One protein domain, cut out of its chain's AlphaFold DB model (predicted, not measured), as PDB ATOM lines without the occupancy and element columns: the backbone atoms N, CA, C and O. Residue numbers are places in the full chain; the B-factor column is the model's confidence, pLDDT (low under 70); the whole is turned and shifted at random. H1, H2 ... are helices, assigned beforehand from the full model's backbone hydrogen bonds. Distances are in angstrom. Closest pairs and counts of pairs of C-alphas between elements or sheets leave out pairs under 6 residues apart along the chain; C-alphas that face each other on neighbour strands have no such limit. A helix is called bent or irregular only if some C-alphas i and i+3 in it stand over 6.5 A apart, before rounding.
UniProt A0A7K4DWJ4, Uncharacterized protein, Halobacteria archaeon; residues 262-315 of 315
ATOM      1  N   GLN A 262     -29.903 -45.112   8.855       95.56
ATOM      2  CA  GLN A 262     -30.753 -46.286   8.887       95.56
ATOM      3  C   GLN A 262     -32.050 -45.967   9.626       95.56
ATOM      4  O   GLN A 262     -32.066 -45.272  10.644       95.56
ATOM      5  N   THR A 263     -33.156 -46.548   9.162       97.31
ATOM      6  CA  THR A 263     -34.485 -46.316   9.741       97.31
ATOM      7  C   THR A 263     -34.536 -46.590  11.248       97.31
ATOM      8  O   THR A 263     -35.186 -45.849  11.982       97.31
ATOM      9  N   ALA A 264     -33.856 -47.640  11.722       96.94
ATOM     10  CA  ALA A 264     -33.807 -47.967  13.147       96.94
ATOM     11  C   ALA A 264     -33.054 -46.894  13.950       96.94
ATOM     12  O   ALA A 264     -33.567 -46.419  14.964       96.94
ATOM     13  N   THR A 265     -31.887 -46.470  13.459       97.19
ATOM     14  CA  THR A 265     -31.072 -45.413  14.064       97.19
ATOM     15  C   THR A 265     -31.820 -44.082  14.090       97.19
ATOM     16  O   THR A 265     -31.855 -43.425  15.129       97.19
ATOM     17  N   ARG A 266     -32.498 -43.702  12.998       98.19
ATOM     18  CA  ARG A 266     -33.301 -42.470  12.943       98.19
ATOM     19  C   ARG A 266     -34.418 -42.470  13.988       98.19
ATOM     20  O   ARG A 266     -34.503 -41.522  14.758       98.19
ATOM     21  N   LYS A 267     -35.217 -43.540  14.072       98.06
ATOM     22  CA  LYS A 267     -36.293 -43.656  15.077       98.06
ATOM     23  C   LYS A 267     -35.761 -43.571  16.507       98.06
ATOM     24  O   LYS A 267     -36.311 -42.845  17.324       98.06
ATOM     25  N   TYR A 268     -34.653 -44.261  16.784       97.31
ATOM     26  CA  TYR A 268     -33.986 -44.175  18.080       97.31
ATOM     27  C   TYR A 268     -33.559 -42.739  18.415       97.31
ATOM     28  O   TYR A 268     -33.773 -42.272  19.532       97.31
ATOM     29  N   LEU A 269     -32.991 -42.009  17.451       98.31
ATOM     30  CA  LEU A 269     -32.609 -40.613  17.654       98.31
ATOM     31  C   LEU A 269     -33.816 -39.680  17.808       98.31
ATOM     32  O   LEU A 269     -33.716 -38.743  18.591       98.31
ATOM     33  N   GLU A 270     -34.936 -39.914  17.120       98.50
ATOM     34  CA  GLU A 270     -36.184 -39.148  17.300       98.50
ATOM     35  C   GLU A 270     -36.707 -39.261  18.742       98.50
ATOM     36  O   GLU A 270     -36.930 -38.237  19.398       98.50
ATOM     37  N   ASP A 271     -36.754 -40.481  19.292       97.62
ATOM     38  CA  ASP A 271     -37.161 -40.746  20.682       97.62
ATOM     39  C   ASP A 271     -36.294 -40.005  21.719       97.62
ATOM     40  O   ASP A 271     -36.741 -39.680  22.829       97.62
ATOM     41  N   LEU A 272     -35.016 -39.775  21.404       97.62
ATOM     42  CA  LEU A 272     -34.094 -39.013  22.249       97.62
ATOM     43  C   LEU A 272     -34.229 -37.508  22.010       97.62
ATOM     44  O   LEU A 272     -34.328 -36.729  22.960       97.62
ATOM     45  N   ALA A 273     -34.254 -37.094  20.745       97.75
ATOM     46  CA  ALA A 273     -34.214 -35.702  20.338       97.75
ATOM     47  C   ALA A 273     -35.460 -34.934  20.778       97.75
ATOM     48  O   ALA A 273     -35.329 -33.810  21.261       97.75
ATOM     49  N   PHE A 274     -36.654 -35.523  20.683       97.44
ATOM     50  CA  PHE A 274     -37.907 -34.817  20.984       97.44
ATOM     51  C   PHE A 274     -38.085 -34.463  22.465       97.44
ATOM     52  O   PHE A 274     -38.841 -33.555  22.794       97.44
ATOM     53  N   LYS A 275     -37.274 -35.042  23.361       95.31
ATOM     54  CA  LYS A 275     -37.147 -34.603  24.766       95.31
ATOM     55  C   LYS A 275     -36.383 -33.278  24.917       95.31
ATOM     56  O   LYS A 275     -36.277 -32.737  26.016       95.31
ATOM     57  N   ARG A 276     -35.801 -32.763  23.831       95.25
ATOM     58  CA  ARG A 276     -34.953 -31.563  23.773       95.25
ATOM     59  C   ARG A 276     -35.582 -30.513  22.859       95.25
ATOM     60  O   ARG A 276     -34.947 -30.033  21.920       95.25
ATOM     61  N   ALA A 277     -36.819 -30.132  23.179       96.38
ATOM     62  CA  ALA A 277     -37.673 -29.213  22.422       96.38
ATOM     63  C   ALA A 277     -36.942 -27.992  21.823       96.38
ATOM     64  O   ALA A 277     -37.025 -27.738  20.621       96.38
ATOM     65  N   LEU A 278     -36.161 -27.264  22.632       95.19
ATOM     66  CA  LEU A 278     -35.445 -26.061  22.177       95.19
ATOM     67  C   LEU A 278     -34.334 -26.342  21.154       95.19
ATOM     68  O   LEU A 278     -34.046 -25.486  20.322       95.19
ATOM     69  N   GLU A 279     -33.682 -27.505  21.215       94.81
ATOM     70  CA  GLU A 279     -32.697 -27.897  20.201       94.81
ATOM     71  C   GLU A 279     -33.401 -28.348  18.923       94.81
ATOM     72  O   GLU A 279     -33.023 -27.914  17.839       94.81
ATOM     73  N   VAL A 280     -34.456 -29.158  19.047       97.31
ATOM     74  CA  VAL A 280     -35.254 -29.625  17.902       97.31
ATOM     75  C   VAL A 280     -35.792 -28.445  17.102       97.31
ATOM     76  O   VAL A 280     -35.629 -28.415  15.885       97.31
ATOM     77  N   ASN A 281     -36.326 -27.417  17.770       96.38
ATOM     78  CA  ASN A 281     -36.856 -26.226  17.104       96.38
ATOM     79  C   ASN A 281     -35.835 -25.499  16.204       96.38
ATOM     80  O   ASN A 281     -36.235 -24.816  15.264       96.38
ATOM     81  N   LYS A 282     -34.529 -25.649  16.450       94.50
ATOM     82  CA  LYS A 282     -33.484 -25.040  15.608       94.50
ATOM     83  C   LYS A 282     -33.156 -25.855  14.374       94.50
ATOM     84  O   LYS A 282     -32.816 -25.280  13.348       94.50
ATOM     85  N   TYR A 283     -33.200 -27.178  14.490       96.25
ATOM     86  CA  TYR A 283     -32.643 -28.071  13.477       96.25
ATOM     87  C   TYR A 283     -33.705 -28.817  12.667       96.25
ATOM     88  O   TYR A 283     -33.364 -29.325  11.606       96.25
ATOM     89  N   TYR A 284     -34.971 -28.872  13.107       97.50
ATOM     90  CA  TYR A 284     -35.985 -29.743  12.489       97.50
ATOM     91  C   TYR A 284     -36.206 -29.491  10.993       97.50
ATOM     92  O   TYR A 284     -36.495 -30.417  10.248       97.50
ATOM     93  N   ARG A 285     -36.018 -28.248  10.535       96.88
ATOM     94  CA  ARG A 285     -36.116 -27.857   9.116       96.88
ATOM     95  C   ARG A 285     -35.050 -28.509   8.237       96.88
ATOM     96  O   ARG A 285     -35.148 -28.463   7.018       96.88
ATOM     97  N   LEU A 286     -34.012 -29.054   8.864       97.88
ATOM     98  CA  LEU A 286     -32.896 -29.735   8.227       97.88
ATOM     99  C   LEU A 286     -32.938 -31.250   8.471       97.88
ATOM    100  O   LEU A 286     -31.967 -31.931   8.153       97.88
ATOM    101  N   TYR A 287     -34.015 -31.788   9.052       97.94
ATOM    102  CA  TYR A 287     -34.192 -33.234   9.184       97.94
ATOM    103  C   TYR A 287     -34.611 -33.805   7.828       97.94
ATOM    104  O   TYR A 287     -35.650 -33.401   7.310       97.94
ATOM    105  N   PRO A 288     -33.833 -34.732   7.234       96.69
ATOM    106  CA  PRO A 288     -34.177 -35.301   5.930       96.69
ATOM    107  C   PRO A 288     -35.481 -36.092   5.942       96.69
ATOM    108  O   PRO A 288     -36.194 -36.125   4.945       96.69
ATOM    109  N   GLU A 289     -35.776 -36.731   7.072       96.44
ATOM    110  CA  GLU A 289     -36.949 -37.569   7.284       96.44
ATOM    111  C   GLU A 289     -37.364 -37.483   8.757       96.44
ATOM    112  O   GLU A 289     -36.504 -37.322   9.636       96.44
ATOM    113  N   VAL A 290     -38.667 -37.625   9.011       97.00
ATOM    114  CA  VAL A 290     -39.284 -37.671  10.343       97.00
ATOM    115  C   VAL A 290     -40.284 -38.828  10.369       97.00
ATOM    116  O   VAL A 290     -41.186 -38.881   9.534       97.00
ATOM    117  N   PHE A 291     -40.128 -39.772  11.300       97.38
ATOM    118  CA  PHE A 291     -41.040 -40.911  11.452       97.38
ATOM    119  C   PHE A 291     -42.122 -40.680  12.513       97.38
ATOM    120  O   PHE A 291     -43.251 -41.139  12.326       97.38
ATOM    121  N   ASP A 292     -41.810 -39.981  13.606       97.62
ATOM    122  CA  ASP A 292     -42.771 -39.582  14.639       97.62
ATOM    123  C   ASP A 292     -43.149 -38.094  14.529       97.62
ATOM    124  O   ASP A 292     -42.704 -37.224  15.280       97.62
ATOM    125  N   GLU A 293     -44.044 -37.806  13.583       97.62
ATOM    126  CA  GLU A 293     -44.631 -36.472  13.388       97.62
ATOM    127  C   GLU A 293     -45.369 -35.959  14.634       97.62
ATOM    128  O   GLU A 293     -45.447 -34.752  14.879       97.62
ATOM    129  N   THR A 294     -45.928 -36.857  15.449       97.88
ATOM    130  CA  THR A 294     -46.652 -36.452  16.662       97.88
ATOM    131  C   THR A 294     -45.671 -35.963  17.722       97.88
ATOM    132  O   THR A 294     -45.880 -34.895  18.303       97.88
ATOM    133  N   GLY A 295     -44.579 -36.702  17.933       97.75
ATOM    134  CA  GLY A 295     -43.488 -36.317  18.821       97.75
ATOM    135  C   GLY A 295     -42.800 -35.027  18.386       97.75
ATOM    136  O   GLY A 295     -42.589 -34.146  19.223       97.75
ATOM    137  N   LEU A 296     -42.544 -34.853  17.083       98.31
ATOM    138  CA  LEU A 296     -41.993 -33.603  16.555       98.31
ATOM    139  C   LEU A 296     -42.908 -32.417  16.880       98.31
ATOM    140  O   LEU A 296     -42.459 -31.429  17.460       98.31
ATOM    141  N   ASN A 297     -44.198 -32.515  16.556       98.19
ATOM    142  CA  ASN A 297     -45.149 -31.433  16.808       98.19
ATOM    143  C   ASN A 297     -45.267 -31.097  18.301       98.19
ATOM    144  O   ASN A 297     -45.294 -29.918  18.664       98.19
ATOM    145  N   ALA A 298     -45.279 -32.107  19.177       98.19
ATOM    146  CA  ALA A 298     -45.270 -31.897  20.623       98.19
ATOM    147  C   ALA A 298     -44.015 -31.128  21.079       98.19
ATOM    148  O   ALA A 298     -44.133 -30.144  21.815       98.19
ATOM    149  N   ALA A 299     -42.834 -31.512  20.585       97.81
ATOM    150  CA  ALA A 299     -41.575 -30.837  20.890       97.81
ATOM    151  C   ALA A 299     -41.560 -29.378  20.394       97.81
ATOM    152  O   ALA A 299     -41.077 -28.491  21.098       97.81
ATOM    153  N   LEU A 300     -42.122 -29.096  19.213       97.62
ATOM    154  CA  LEU A 300     -42.210 -27.733  18.672       97.62
ATOM    155  C   LEU A 300     -43.174 -26.845  19.472       97.62
ATOM    156  O   LEU A 300     -42.852 -25.690  19.760       97.62
ATOM    157  N   VAL A 301     -44.329 -27.378  19.886       97.81
ATOM    158  CA  VAL A 301     -45.265 -26.662  20.769       97.81
ATOM    159  C   VAL A 301     -44.604 -26.357  22.112       97.81
ATOM    160  O   VAL A 301     -44.672 -25.223  22.590       97.81
ATOM    161  N   GLU A 302     -43.919 -27.336  22.704       97.12
ATOM    162  CA  GLU A 302     -43.183 -27.140  23.951       97.12
ATOM    163  C   GLU A 302     -42.106 -26.054  23.810       97.12
ATOM    164  O   GLU A 302     -42.009 -25.165  24.660       97.12
ATOM    165  N   ALA A 303     -41.331 -26.076  22.721       96.19
ATOM    166  CA  ALA A 303     -40.315 -25.064  22.452       96.19
ATOM    167  C   ALA A 303     -40.932 -23.660  22.389       96.19
ATOM    168  O   ALA A 303     -40.430 -22.732  23.022       96.19
ATOM    169  N   GLN A 304     -42.059 -23.511  21.688       94.75
ATOM    170  CA  GLN A 304     -42.763 -22.237  21.570       94.75
ATOM    171  C   GLN A 304     -43.258 -21.711  22.929       94.75
ATOM    172  O   GLN A 304     -43.122 -20.518  23.213       94.75
ATOM    173  N   LEU A 305     -43.789 -22.586  23.792       95.62
ATOM    174  CA  LEU A 305     -44.215 -22.222  25.150       95.62
ATOM    175  C   LEU A 305     -43.032 -21.751  26.009       95.62
ATOM    176  O   LEU A 305     -43.127 -20.732  26.700       95.62
ATOM    177  N   ARG A 306     -41.891 -22.439  25.918       94.06
ATOM    178  CA  ARG A 306     -40.653 -22.071  26.620       94.06
ATOM    179  C   ARG A 306     -40.096 -20.725  26.147       94.06
ATOM    180  O   ARG A 306     -39.811 -19.868  26.984       94.06
ATOM    181  N   TYR A 307     -40.057 -20.474  24.834       90.44
ATOM    182  CA  TYR A 307     -39.666 -19.168  24.280       90.44
ATOM    183  C   TYR A 307     -40.585 -18.038  24.743       90.44
ATOM    184  O   TYR A 307     -40.106 -16.968  25.119       90.44
ATOM    185  N   SER A 308     -41.902 -18.271  24.773       89.00
ATOM    186  CA  SER A 308     -42.861 -17.277  25.280       89.00
ATOM    187  C   SER A 308     -42.673 -16.964  26.770       89.00
ATOM    188  O   SER A 308     -43.013 -15.873  27.219       89.00
ATOM    189  N   SER A 309     -42.066 -17.893  27.513       87.31
ATOM    190  CA  SER A 309     -41.724 -17.753  28.932       87.31
ATOM    191  C   SER A 309     -40.319 -17.173  29.165       87.31
ATOM    192  O   SER A 309     -39.883 -17.075  30.309       87.31
ATOM    193  N   GLY A 310     -39.606 -16.779  28.101       81.38
ATOM    194  CA  GLY A 310     -38.282 -16.156  28.172       81.38
ATOM    195  C   GLY A 310     -37.093 -17.124  28.164       81.38
ATOM    196  O   GLY A 310     -35.956 -16.672  28.289       81.38
ATOM    197  N   GLU A 311     -37.312 -18.432  28.000       82.44
ATOM    198  CA  GLU A 311     -36.220 -19.399  27.837       82.44
ATOM    199  C   GLU A 311     -35.641 -19.287  26.414       82.44
ATOM    200  O   GLU A 311     -36.380 -19.339  25.432       82.44
ATOM    201  N   GLN A 312     -34.321 -19.121  26.277       69.75
ATOM    202  CA  GLN A 312     -33.638 -19.122  24.977       69.75
ATOM    203  C   GLN A 312     -32.937 -20.465  24.740       69.75
ATOM    204  O   GLN A 312     -32.310 -21.028  25.635       69.75
ATOM    205  N   GLY A 313     -33.023 -20.981  23.512       58.66
ATOM    206  CA  GLY A 313     -32.246 -22.146  23.096       58.66
ATOM    207  C   GLY A 313     -30.766 -21.796  22.847       58.66
ATOM    208  O   GLY A 313     -30.464 -20.704  22.406       58.66
ATOM    209  N   ARG A 314     -29.865 -22.768  23.058       58.19
ATOM    210  CA  ARG A 314     -28.409 -22.777  22.729       58.19
ATOM    211  C   ARG A 314     -28.002 -22.292  21.301       58.19
ATOM    212  O   ARG A 314     -28.618 -22.710  20.329       58.19
ATOM    213  N   ASP A 315     -26.904 -21.558  21.138       47.41
ATOM    214  CA  ASP A 315     -26.309 -21.231  19.811       47.41
ATOM    215  C   ASP A 315     -25.244 -22.246  19.316       47.41
ATOM    216  O   ASP A 315     -24.637 -22.945  20.159       47.41
TER     217      ASP A 315
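AT A GLANCE: This is residues 262 to 315 of the 315 residues of an uncharacterized protein of Halobacteria archaeon (UniProt A0A7K4DWJ4). A long helix, H3, has a short, irregular helix, H2, packed slantwise on it, while H1 runs roughly alongside H3 but shifted toward one end of the elongated whole. After H3 a tail, residues 309 to 315, turns away. The printed part has 54 residues with three named helices, H1, H2 and H3 in chain order, and no named strand: all helix, compact, radius of gyration of the C-alphas 11.3 A, spans 36 by 22 by 16 A.

HOW THE PARTS SIT: H1, residues 263 to 273, is close but not clearly touching to H2, residues 277 to 286; their closest C-alphas, of Ala 273 and Val 280, are 6.6 A apart. H2 touches H3, residues 293 to 308, at a steep tilt of 57 degrees, opposite ways; the closest C-alphas, of Ala 277 and Ala 299, are 4.5 A apart. H1 and H3 are close but not clearly touching, at a shallow tilt of 24 degrees, the same way; the closest C-alphas, of Asp 271 and Gly 295, are 7.9 A apart. Every O i to N i+4 pair is within hydrogen-bond range in H1 and H3, 3 of 6 in H2.

IN THESE COORDINATES: H1 begins at C-alpha 263 (-34.485, -46.316, 9.741) and spans 15.0 A. H2 spans 15.0 A and is irregular: C-alphas 282 and 285 are 7.6 A apart. H3 spans 22.6 A, ending at C-alpha 308 (-42.861, -17.277, 25.280).

THE WHOLE: The farthest C-alphas, of Gln 262 and Gly 310, are 36.6 A apart. The printed part has no cut and no long link. Residues 312 to 315 are under pLDDT 70.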